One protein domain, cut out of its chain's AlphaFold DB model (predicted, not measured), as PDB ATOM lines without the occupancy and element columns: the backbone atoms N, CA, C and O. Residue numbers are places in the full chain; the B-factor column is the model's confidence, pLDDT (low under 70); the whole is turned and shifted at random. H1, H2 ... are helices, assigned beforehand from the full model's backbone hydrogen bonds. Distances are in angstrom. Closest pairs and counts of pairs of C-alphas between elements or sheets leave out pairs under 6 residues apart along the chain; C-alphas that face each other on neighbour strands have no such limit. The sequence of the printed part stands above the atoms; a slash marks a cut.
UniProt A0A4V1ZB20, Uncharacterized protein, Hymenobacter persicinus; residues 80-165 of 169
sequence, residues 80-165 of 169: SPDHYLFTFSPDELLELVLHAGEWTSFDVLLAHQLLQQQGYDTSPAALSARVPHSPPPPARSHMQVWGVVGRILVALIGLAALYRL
ATOM      1  N   SER A  80     227.894 106.764 134.860       82.31
ATOM      2  CA  SER A  80     229.020 106.153 135.567       82.31
ATOM      3  C   SER A  80     228.598 105.773 136.991       82.31
ATOM      4  O   SER A  80     227.982 106.605 137.658       82.31
ATOM      5  N   PRO A  81     228.969 104.586 137.506       81.19
ATOM      6  CA  PRO A  81     228.704 104.220 138.899       81.19
ATOM      7  C   PRO A  81     229.389 105.159 139.906       81.19
ATOM      8  O   PRO A  81     228.952 105.246 141.048       81.19
ATOM      9  N   ASP A  82     230.416 105.901 139.478       80.62
ATOM     10  CA  ASP A  82     231.128 106.886 140.301       80.62
ATOM     11  C   ASP A  82     230.468 108.280 140.280       80.62
ATOM     12  O   ASP A  82     231.051 109.259 140.750       80.62
ATOM     13  N   HIS A  83     229.272 108.418 139.693       83.38
ATOM     14  CA  HIS A  83     228.564 109.696 139.667       83.38
ATOM     15  C   HIS A  83     228.224 110.157 141.090       83.38
ATOM     16  O   HIS A  83     227.697 109.393 141.894       83.38
ATOM     17  N   TYR A  84     228.471 111.430 141.398       81.50
ATOM     18  CA  TYR A  84     228.349 111.967 142.759       81.50
ATOM     19  C   TYR A  84     226.946 111.790 143.370       81.50
ATOM     20  O   TYR A  84     226.820 111.596 144.572       81.50
ATOM     21  N   LEU A  85     225.883 111.776 142.557       85.75
ATOM     22  CA  LEU A  85     224.524 111.503 143.046       85.75
ATOM     23  C   LEU A  85     224.336 110.091 143.627       85.75
ATOM     24  O   LEU A  85     223.430 109.895 144.429       85.75
ATOM     25  N   PHE A  86     225.203 109.121 143.311       86.38
ATOM     26  CA  PHE A  86     225.187 107.812 143.979       86.38
ATOM     27  C   PHE A  86     225.670 107.874 145.434       86.38
ATOM     28  O   PHE A  86     225.420 106.938 146.191       86.38
ATOM     29  N   THR A  87     226.346 108.953 145.847       85.38
ATOM     30  CA  THR A  87     226.768 109.144 147.243       85.38
ATOM     31  C   THR A  87     225.724 109.870 148.087       85.38
ATOM     32  O   THR A  87     225.941 110.030 149.285       85.38
ATOM     33  N   PHE A  88     224.629 110.342 147.482       84.56
ATOM     34  CA  PHE A  88     223.583 111.081 148.182       84.56
ATOM     35  C   PHE A  88     222.666 110.111 148.933       84.56
ATOM     36  O   PHE A  88     222.320 109.029 148.451       84.56
ATOM     37  N   SER A  89     222.246 110.519 150.122       84.38
ATOM     38  CA  SER A  89     221.178 109.868 150.871       84.38
ATOM     39  C   SER A  89     219.809 110.126 150.222       84.38
ATOM     40  O   SER A  89     219.643 111.092 149.471       84.38
ATOM     41  N   PRO A  90     218.784 109.307 150.524       84.81
ATOM     42  CA  PRO A  90     217.445 109.527 149.983       84.81
ATOM     43  C   PRO A  90     216.863 110.906 150.329       84.81
ATOM     44  O   PRO A  90     216.156 111.496 149.516       84.81
ATOM     45  N   ASP A  91     217.177 111.440 151.512       81.00
ATOM     46  CA  ASP A  91     216.713 112.764 151.932       81.00
ATOM     47  C   ASP A  91     217.385 113.886 151.122       81.00
ATOM     48  O   ASP A  91     216.703 114.817 150.698       81.00
ATOM     49  N   GLU A  92     218.683 113.765 150.818       81.88
ATOM     50  CA  GLU A  92     219.410 114.710 149.951       81.88
ATOM     51  C   GLU A  92     218.908 114.656 148.501       81.88
ATOM     52  O   GLU A  92     218.746 115.692 147.858       81.88
ATOM     53  N   LEU A  93     218.610 113.460 147.981       85.25
ATOM     54  CA  LEU A  93     218.007 113.304 146.652       85.25
ATOM     55  C   LEU A  93     216.607 113.924 146.592       85.25
ATOM     56  O   LEU A  93     216.231 114.526 145.586       85.25
ATOM     57  N   LEU A  94     215.827 113.795 147.666       84.00
ATOM     58  CA  LEU A  94     214.518 114.425 147.757       84.00
ATOM     59  C   LEU A  94     214.644 115.953 147.822       84.00
ATOM     60  O   LEU A  94     213.913 116.648 147.121       84.00
ATOM     61  N   GLU A  95     215.580 116.477 148.615       80.38
ATOM     62  CA  GLU A  95     215.875 117.911 148.678       80.38
ATOM     63  C   GLU A  95     216.297 118.458 147.308       80.38
ATOM     64  O   GLU A  95     215.791 119.502 146.893       80.38
ATOM     65  N   LEU A  96     217.132 117.720 146.570       84.75
ATOM     66  CA  LEU A  96     217.527 118.043 145.199       84.75
ATOM     67  C   LEU A  96     216.308 118.171 144.275       84.75
ATOM     68  O   LEU A  96     216.153 119.181 143.591       84.75
ATOM     69  N   VAL A  97     215.413 117.179 144.287       87.56
ATOM     70  CA  VAL A  97     214.190 117.183 143.466       87.56
ATOM     71  C   VAL A  97     213.260 118.343 143.840       87.56
ATOM     72  O   VAL A  97     212.681 118.981 142.960       87.56
ATOM     73  N   LEU A  98     213.126 118.658 145.132       82.44
ATOM     74  CA  LEU A  98     212.316 119.790 145.596       82.44
ATOM     75  C   LEU A  98     212.882 121.143 145.147       82.44
ATOM     76  O   LEU A  98     212.117 122.075 144.892       82.44
ATOM     77  N   HIS A  99     214.200 121.233 145.002       80.88
ATOM     78  CA  HIS A  99     214.907 122.424 144.542       80.88
ATOM     79  C   HIS A  99     215.385 122.280 143.094       80.88
ATOM     80  O   HIS A  99     216.410 122.843 142.732       80.88
ATOM     81  N   ALA A 100     214.636 121.577 142.234       78.00
ATOM     82  CA  ALA A 100     215.029 121.271 140.853       78.00
ATOM     83  C   ALA A 100     215.497 122.480 140.016       78.00
ATOM     84  O   ALA A 100     216.276 122.312 139.085       78.00
ATOM     85  N   GLY A 101     215.055 123.702 140.341       72.75
ATOM     86  CA  GLY A 101     215.528 124.932 139.689       72.75
ATOM     87  C   GLY A 101     216.987 125.311 139.989       72.75
ATOM     88  O   GLY A 101     217.514 126.211 139.342       72.75
ATOM     89  N   GLU A 102     217.625 124.655 140.959       73.12
ATOM     90  CA  GLU A 102     219.022 124.862 141.368       73.12
ATOM     91  C   GLU A 102     219.979 123.810 140.789       73.12
ATOM     92  O   GLU A 102     221.196 123.951 140.906       73.12
ATOM     93  N   TRP A 103     219.439 122.774 140.147       80.06
ATOM     94  CA  TRP A 103     220.182 121.616 139.657       80.06
ATOM     95  C   TRP A 103     220.029 121.467 138.148       80.06
ATOM     96  O   TRP A 103     219.132 122.050 137.533       80.06
ATOM     97  N   THR A 104     220.911 120.686 137.521       78.56
ATOM     98  CA  THR A 104     220.756 120.410 136.092       78.56
ATOM     99  C   THR A 104     219.557 119.496 135.854       78.56
ATOM    100  O   THR A 104     219.170 118.690 136.703       78.56
ATOM    101  N   SER A 105     218.976 119.585 134.660       82.56
ATOM    102  CA  SER A 105     217.903 118.690 134.216       82.56
ATOM    103  C   SER A 105     218.299 117.209 134.333       82.56
ATOM    104  O   SER A 105     217.470 116.375 134.696       82.56
ATOM    105  N   PHE A 106     219.571 116.885 134.077       85.38
ATOM    106  CA  PHE A 106     220.126 115.543 134.232       85.38
ATOM    107  C   PHE A 106     220.147 115.095 135.698       85.38
ATOM    108  O   PHE A 106     219.680 114.000 136.003       85.38
ATOM    109  N   ASP A 107     220.629 115.950 136.605       85.12
ATOM    110  CA  ASP A 107     220.715 115.638 138.038       85.12
ATOM    111  C   ASP A 107     219.336 115.358 138.636       85.12
ATOM    112  O   ASP A 107     219.148 114.381 139.360       85.12
ATOM    113  N   VAL A 108     218.349 116.185 138.277       87.81
ATOM    114  CA  VAL A 108     216.957 116.020 138.712       87.81
ATOM    115  C   VAL A 108     216.394 114.687 138.219       87.81
ATOM    116  O   VAL A 108     215.779 113.949 138.991       87.81
ATOM    117  N   LEU A 109     216.632 114.337 136.952       89.50
ATOM    118  CA  LEU A 109     216.187 113.062 136.390       89.50
ATOM    119  C   LEU A 109     216.867 111.858 137.057       89.50
ATOM    120  O   LEU A 109     216.191 110.875 137.372       89.50
ATOM    121  N   LEU A 110     218.176 111.934 137.312       90.38
ATOM    122  CA  LEU A 110     218.910 110.867 137.991       90.38
ATOM    123  C   LEU A 110     218.416 110.691 139.429       90.38
ATOM    124  O   LEU A 110     218.169 109.565 139.854       90.38
ATOM    125  N   ALA A 111     218.190 111.786 140.157       90.25
ATOM    126  CA  ALA A 111     217.655 111.736 141.513       90.25
ATOM    127  C   ALA A 111     216.261 111.095 141.564       90.25
ATOM    128  O   ALA A 111     216.019 110.228 142.407       90.25
ATOM    129  N   HIS A 112     215.370 111.439 140.627       91.19
ATOM    130  CA  HIS A 112     214.077 110.766 140.483       91.19
ATOM    131  C   HIS A 112     214.234 109.252 140.298       91.19
ATOM    132  O   HIS A 112     213.551 108.479 140.972       91.19
ATOM    133  N   GLN A 113     215.143 108.822 139.420       90.25
ATOM    134  CA  GLN A 113     215.384 107.404 139.165       90.25
ATOM    135  C   GLN A 113     215.933 106.680 140.403       90.25
ATOM    136  O   GLN A 113     215.444 105.603 140.744       90.25
ATOM    137  N   LEU A 114     216.909 107.266 141.102       90.25
ATOM    138  CA  LEU A 114     217.499 106.687 142.313       90.25
ATOM    139  C   LEU A 114     216.467 106.544 143.441       90.25
ATOM    140  O   LEU A 114     216.375 105.486 144.065       90.25
ATOM    141  N   LEU A 115     215.636 107.566 143.654       90.81
ATOM    142  CA  LEU A 115     214.548 107.533 144.634       90.81
ATOM    143  C   LEU A 115     213.535 106.424 144.323       90.81
ATOM    144  O   LEU A 115     213.158 105.658 145.211       90.81
ATOM    145  N   GLN A 116     213.133 106.290 143.057       89.69
ATOM    146  CA  GLN A 116     212.205 105.240 142.625       89.69
ATOM    147  C   GLN A 116     212.798 103.836 142.794       89.69
ATOM    148  O   GLN A 116     212.101 102.931 143.256       89.69
ATOM    149  N   GLN A 117     214.086 103.650 142.487       87.69
ATOM    150  CA  GLN A 117     214.796 102.381 142.709       87.69
ATOM    151  C   GLN A 117     214.830 101.979 144.191       87.69
ATOM    152  O   GLN A 117     214.816 100.791 144.508       87.69
ATOM    153  N   GLN A 118     214.837 102.960 145.094       86.75
ATOM    154  CA  GLN A 118     214.795 102.760 146.542       86.75
ATOM    155  C   GLN A 118     213.363 102.670 147.110       86.75
ATOM    156  O   GLN A 118     213.193 102.506 148.316       86.75
ATOM    157  N   GLY A 119     212.331 102.743 146.260       86.50
ATOM    158  CA  GLY A 119     210.925 102.606 146.652       86.50
ATOM    159  C   GLY A 119     210.261 103.891 147.155       86.50
ATOM    160  O   GLY A 119     209.175 103.821 147.734       86.50
ATOM    161  N   TYR A 120     210.873 105.059 146.947       84.81
ATOM    162  CA  TYR A 120     210.260 106.346 147.278       84.81
ATOM    163  C   TYR A 120     209.268 106.784 146.193       84.81
ATOM    164  O   TYR A 120     209.554 106.708 144.997       84.81
ATOM    165  N   ASP A 121     208.109 107.299 146.615       79.06
ATOM    166  CA  ASP A 121     207.149 107.926 145.707       79.06
ATOM    167  C   ASP A 121     207.602 109.352 145.364       79.06
ATOM    168  O   ASP A 121     207.642 110.236 146.224       79.06
ATOM    169  N   THR A 122     207.940 109.570 144.094       78.31
ATOM    170  CA  THR A 122     208.326 110.878 143.551       78.31
ATOM    171  C   THR A 122     207.191 111.547 142.774       78.31
ATOM    172  O   THR A 122     207.450 112.411 141.933       78.31
ATOM    173  N   SER A 123     205.940 111.117 142.969       77.06
ATOM    174  CA  SER A 123     204.789 111.743 142.330       77.06
ATOM    175  C   SER A 123     204.672 113.217 142.745       77.06
ATOM    176  O   SER A 123     205.005 113.575 143.879       77.06
ATOM    177  N   PRO A 124     204.155 114.101 141.869       73.88
ATOM    178  CA  PRO A 124     203.958 115.506 142.215       73.88
ATOM    179  C   PRO A 124     203.141 115.689 143.498       73.88
ATOM    180  O   PRO A 124     203.416 116.605 144.269       73.88
ATOM    181  N   ALA A 125     202.177 114.798 143.755       72.00
ATOM    182  CA  ALA A 125     201.366 114.790 144.970       72.00
ATOM    183  C   ALA A 125     202.192 114.454 146.225       72.00
ATOM    184  O   ALA A 125     202.083 115.149 147.234       72.00
ATOM    185  N   ALA A 126     203.056 113.437 146.158       74.00
ATOM    186  CA  ALA A 126     203.934 113.062 147.265       74.00
ATOM    187  C   ALA A 126     204.976 114.148 147.577       74.00
ATOM    188  O   ALA A 126     205.246 114.430 148.745       74.00
ATOM    189  N   LEU A 127     205.524 114.794 146.545       73.56
ATOM    190  CA  LEU A 127     206.491 115.883 146.697       73.56
ATOM    191  C   LEU A 127     205.839 117.145 147.270       73.56
ATOM    192  O   LEU A 127     206.364 117.738 148.209       73.56
ATOM    193  N   SER A 128     204.661 117.534 146.774       67.25
ATOM    194  CA  SER A 128     203.962 118.737 147.252       67.25
ATOM    195  C   SER A 128     203.440 118.616 148.687       67.25
ATOM    196  O   SER A 128     203.379 119.625 149.383       67.25
ATOM    197  N   ALA A 129     203.160 117.404 149.176       69.06
ATOM    198  CA  ALA A 129     202.864 117.166 150.591       69.06
ATOM    199  C   ALA A 129     204.085 117.363 151.516       69.06
ATOM    200  O   ALA A 129     203.918 117.592 152.713       69.06
ATOM    201  N   ARG A 130     205.307 117.267 150.973       67.06
ATOM    202  CA  ARG A 130     206.572 117.433 151.709       67.06
ATOM    203  C   ARG A 130     207.121 118.855 151.654       67.06
ATOM    204  O   ARG A 130     207.919 119.216 152.513       67.06
ATOM    205  N   VAL A 131     206.693 119.662 150.682       61.94
ATOM    206  CA  VAL A 131     207.006 121.094 150.635       61.94
ATOM    207  C   VAL A 131     206.161 121.797 151.702       61.94
ATOM    208  O   VAL A 131     204.940 121.886 151.537       61.94
ATOM    209  N   PRO A 132     206.749 122.310 152.803       54.22
ATOM    210  CA  PRO A 132     205.993 123.162 153.713       54.22
ATOM    211  C   PRO A 132     205.441 124.336 152.899       54.22
ATOM    212  O   PRO A 132     206.158 124.855 152.047       54.22
ATOM    213  N   HIS A 133     204.175 124.720 153.112       49.31
ATOM    214  CA  HIS A 133     203.492 125.819 152.413       49.31
ATOM    215  C   HIS A 133     204.187 127.170 152.655       49.31
ATOM    216  O   HIS A 133     203.695 128.037 153.372       49.31
ATOM    217  N   SER A 134     205.352 127.345 152.058       47.56
ATOM    218  CA  SER A 134     206.085 128.587 151.953       47.56
ATOM    219  C   SER A 134     205.908 129.070 150.518       47.56
ATOM    220  O   SER A 134     206.011 128.263 149.588       47.56
ATOM    221  N   PRO A 135     205.603 130.360 150.302       46.06
ATOM    222  CA  PRO A 135     205.509 130.904 148.954       46.06
ATOM    223  C   PRO A 135     206.816 130.627 148.197       46.06
ATOM    224  O   PRO A 135     207.881 130.631 148.829       46.06
ATOM    225  N   PRO A 136     206.761 130.392 146.869       47.72
ATOM    226  CA  PRO A 136     207.969 130.171 146.091       47.72
ATOM    227  C   PRO A 136     208.918 131.348 146.344       47.72
ATOM    228  O   PRO A 136     208.483 132.503 146.239       47.72
ATOM    229  N   PRO A 137     210.182 131.102 146.738       45.44
ATOM    230  CA  PRO A 137     211.137 132.187 146.857       45.44
ATOM    231  C   PRO A 137     211.192 132.931 145.511       45.44
ATOM    232  O   PRO A 137     211.065 132.293 144.461       45.44
ATOM    233  N   PRO A 138     211.344 134.271 145.505       38.41
ATOM    234  CA  PRO A 138     211.532 135.007 144.253       38.41
ATOM    235  C   PRO A 138     212.685 134.361 143.484       38.41
ATOM    236  O   PRO A 138     213.597 133.874 144.140       38.41
ATOM    237  N   ALA A 139     212.655 134.332 142.147       43.53
ATOM    238  CA  ALA A 139     213.701 133.712 141.326       43.53
ATOM    239  C   ALA A 139     215.100 134.166 141.798       43.53
ATOM    240  O   ALA A 139     215.530 135.287 141.523       43.53
ATOM    241  N   ARG A 140     215.759 133.326 142.606       40.94
ATOM    242  CA  ARG A 140     217.031 133.635 143.260       40.94
ATOM    243  C   ARG A 140     218.135 133.312 142.268       40.94
ATOM    244  O   ARG A 140     218.118 132.267 141.626       40.94
ATOM    245  N   SER A 141     219.076 134.238 142.121       38.28
ATOM    246  CA  SER A 141     220.276 134.016 141.326       38.28
ATOM    247  C   SER A 141     221.040 132.804 141.870       38.28
ATOM    248  O   SER A 141     221.153 132.625 143.081       38.28
ATOM    249  N   HIS A 142     221.598 132.007 140.958       47.91
ATOM    250  CA  HIS A 142     222.390 130.778 141.154       47.91
ATOM    251  C   HIS A 142     223.570 130.882 142.168       47.91
ATOM    252  O   HIS A 142     224.265 129.912 142.441       47.91
ATOM    253  N   MET A 143     223.794 132.041 142.795       35.16
ATOM    254  CA  MET A 143     224.995 132.381 143.562       35.16
ATOM    255  C   MET A 143     224.940 132.088 145.077       35.16
ATOM    256  O   MET A 143     225.907 132.397 145.765       35.16
ATOM    257  N   GLN A 144     223.859 131.515 145.630       44.25
ATOM    258  CA  GLN A 144     223.730 131.304 147.093       44.25
ATOM    259  C   GLN A 144     223.664 129.835 147.565       44.25
ATOM    260  O   GLN A 144     223.682 129.594 148.771       44.25
ATOM    261  N   VAL A 145     223.660 128.847 146.663       45.34
ATOM    262  CA  VAL A 145     223.413 127.428 147.019       45.34
ATOM    263  C   VAL A 145     224.662 126.698 147.547       45.34
ATOM    264  O   VAL A 145     224.563 125.767 148.342       45.34
ATOM    265  N   TRP A 146     225.871 127.178 147.235       52.91
ATOM    266  CA  TRP A 146     227.126 126.547 147.688       52.91
ATOM    267  C   TRP A 146     227.363 126.618 149.212       52.91
ATOM    268  O   TRP A 146     228.202 125.892 149.747       52.91
ATOM    269  N   GLY A 147     226.631 127.470 149.939       40.94
ATOM    270  CA  GLY A 147     226.847 127.697 151.372       40.94
ATOM    271  C   GLY A 147     226.345 126.583 152.301       40.94
ATOM    272  O   GLY A 147     226.859 126.447 153.413       40.94
ATOM    273  N   VAL A 148     225.358 125.783 151.883       47.75
ATOM    274  CA  VAL A 148     224.740 124.758 152.752       47.75
ATOM    275  C   VAL A 148     225.455 123.411 152.618       47.75
ATOM    276  O   VAL A 148     225.847 122.830 153.630       47.75
ATOM    277  N   VAL A 149     225.750 122.980 151.389       52.66
ATOM    278  CA  VAL A 149     226.461 121.718 151.105       52.66
ATOM    279  C   VAL A 149     227.899 121.738 151.651       52.66
ATOM    280  O   VAL A 149     228.368 120.759 152.231       52.66
ATOM    281  N   GLY A 150     228.585 122.888 151.589       49.06
ATOM    282  CA  GLY A 150     229.937 123.035 152.141       49.06
ATOM    283  C   GLY A 150     230.030 122.828 153.663       49.06
ATOM    284  O   GLY A 150     231.053 122.360 154.164       49.06
ATOM    285  N   ARG A 151     228.962 123.113 154.421       52.03
ATOM    286  CA  ARG A 151     228.963 122.967 155.890       52.03
ATOM    287  C   ARG A 151     228.919 121.510 156.344       52.03
ATOM    288  O   ARG A 151     229.461 121.197 157.402       52.03
ATOM    289  N   ILE A 152     228.318 120.630 155.548       54.09
ATOM    290  CA  ILE A 152     228.203 119.202 155.870       54.09
ATOM    291  C   ILE A 152     229.542 118.492 155.605       54.09
ATOM    292  O   ILE A 152     229.980 117.678 156.419       54.09
ATOM    293  N   LEU A 153     230.278 118.896 154.560       53.50
ATOM    294  CA  LEU A 153     231.599 118.336 154.249       53.50
ATOM    295  C   LEU A 153     232.674 118.710 155.295       53.50
ATOM    296  O   LEU A 153     233.495 117.872 155.673       53.50
ATOM    297  N   VAL A 154     232.648 119.940 155.825       54.19
ATOM    298  CA  VAL A 154     233.579 120.384 156.886       54.19
ATOM    299  C   VAL A 154     233.327 119.649 158.211       54.19
ATOM    300  O   VAL A 154     234.279 119.317 158.923       54.19
ATOM    301  N   ALA A 155     232.069 119.336 158.534       53.00
ATOM    302  CA  ALA A 155     231.724 118.633 159.770       53.00
ATOM    303  C   ALA A 155     232.276 117.193 159.809       53.00
ATOM    304  O   ALA A 155     232.748 116.743 160.855       53.00
ATOM    305  N   LEU A 156     232.291 116.488 158.672       53.12
ATOM    306  CA  LEU A 156     232.771 115.102 158.597       53.12
ATOM    307  C   LEU A 156     234.306 114.994 158.635       53.12
ATOM    308  O   LEU A 156     234.838 114.085 159.275       53.12
ATOM    309  N   ILE A 157     235.031 115.956 158.050       60.72
ATOM    310  CA  ILE A 157     236.503 116.023 158.149       60.72
ATOM    311  C   ILE A 157     236.931 116.340 159.590       60.72
ATOM    312  O   ILE A 157     237.851 115.707 160.117       60.72
ATOM    313  N   GLY A 158     236.233 117.266 160.255       63.56
ATOM    314  CA  GLY A 158     236.477 117.589 161.663       63.56
ATOM    315  C   GLY A 158     236.265 116.391 162.597       63.56
ATOM    316  O   GLY A 158     237.094 116.134 163.472       63.56
ATOM    317  N   LEU A 159     235.202 115.608 162.380       65.94
ATOM    318  CA  LEU A 159     234.892 114.428 163.194       65.94
ATOM    319  C   LEU A 159     235.915 113.292 162.998       65.94
ATOM    320  O   LEU A 159     236.334 112.664 163.972       65.94
ATOM    321  N   ALA A 160     236.376 113.063 161.765       65.38
ATOM    322  CA  ALA A 160     237.394 112.054 161.464       65.38
ATOM    323  C   ALA A 160     238.777 112.410 162.047       65.38
ATOM    324  O   ALA A 160     239.490 111.530 162.542       65.38
ATOM    325  N   ALA A 161     239.151 113.696 162.038       65.62
ATOM    326  CA  ALA A 161     240.381 114.175 162.667       65.62
ATOM    327  C   ALA A 161     240.345 114.003 164.196       65.62
ATOM    328  O   ALA A 161     241.319 113.534 164.788       65.62
ATOM    329  N   LEU A 162     239.205 114.304 164.825       68.81
ATOM    330  CA  LEU A 162     239.008 114.116 166.263       68.81
ATOM    331  C   LEU A 162     239.049 112.632 166.662       68.81
ATOM    332  O   LEU A 162     239.690 112.278 167.651       68.81
ATOM    333  N   TYR A 163     238.433 111.752 165.869       75.50
ATOM    334  CA  TYR A 163     238.466 110.308 166.110       75.50
ATOM    335  C   TYR A 163     239.893 109.741 166.029       75.50
ATOM    336  O   TYR A 163     240.297 108.968 166.896       75.50
ATOM    337  N   ARG A 164     240.702 110.179 165.052       75.50
ATOM    338  CA  ARG A 164     242.117 109.777 164.950       75.50
ATOM    339  C   ARG A 164     242.974 110.265 166.119       75.50
ATOM    340  O   ARG A 164     243.905 109.566 166.501       75.50
ATOM    341  N   LEU A 165     242.657 111.423 166.702       75.06
ATOM    342  CA  LEU A 165     243.377 111.954 167.864       75.06
ATOM    343  C   LEU A 165     243.050 111.188 169.160       75.06
ATOM    344  O   LEU A 165     243.904 111.067 170.034       75.06
TER     345      LEU A 165
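AT A GLANCE: This is residues 80 to 165 of the 169 residues of an uncharacterized protein of Hymenobacter persicinus (UniProt A0A4V1ZB20). A helical hairpin of H2 and H3 makes the core of a small body, with the short H1 packed on H3 and H4 near H2, and the long helix H5 sticks out as a free arm. A long loop, residues 131 to 145, leads from H4 to this arm, and its residues 132 to 138 also stand free. The printed part has 86 residues with five named helices, H1 to H5 in order, and no named strand: the class is all helix. It is loose, with a radius of gyration of the C-alphas of 15.3 A and spans of 48 by 32 by 24 A.

IN THESE COORDINATES: H1 is residues 84 to 87, with C-alpha 84 at (228.349, 111.967, 142.759). H2 is residues 90 to 98, 12.3 A from first to last C-alpha, and H3 is residues 105 to 117, 18.6 A. H4 is residues 124 to 130. H5 is residues 146 to 165, 29.7 A, from C-alpha 146 at (227.126, 126.547, 147.688) to C-alpha 165 at (243.377, 111.954, 167.864).

HOW THE PARTS SIT: H2 and H3 touch and form a hairpin, opposite ways at a steep tilt of 41 degrees; their closest C-alphas, of Leu 93 and Ala 111, are 5.4 A apart. H1 touches H3, closest at the C-alphas of Leu 85 and Ala 111, 7.0 A. H4 is close to H2 but not clearly touching, closest at the C-alphas of Leu 98 and Leu 127, 7.1 A. H5 is apart from H1, H2, H3 and H4. Every O i to N i+4 pair is within hydrogen-bond range in H2 and H3, against 2 of 3 in H4 and 12 of 16 in H5; H1 is too short for such a pair.

THE WHOLE: The C-alphas farthest apart, of Ala 125 and Leu 165, are 47.9 A apart. The printed part has no cut, and the link from H4 to H5 is long, with 15 residues. Residues 128 to 162 have pLDDT under 70; the mean of the printed part is 70.4.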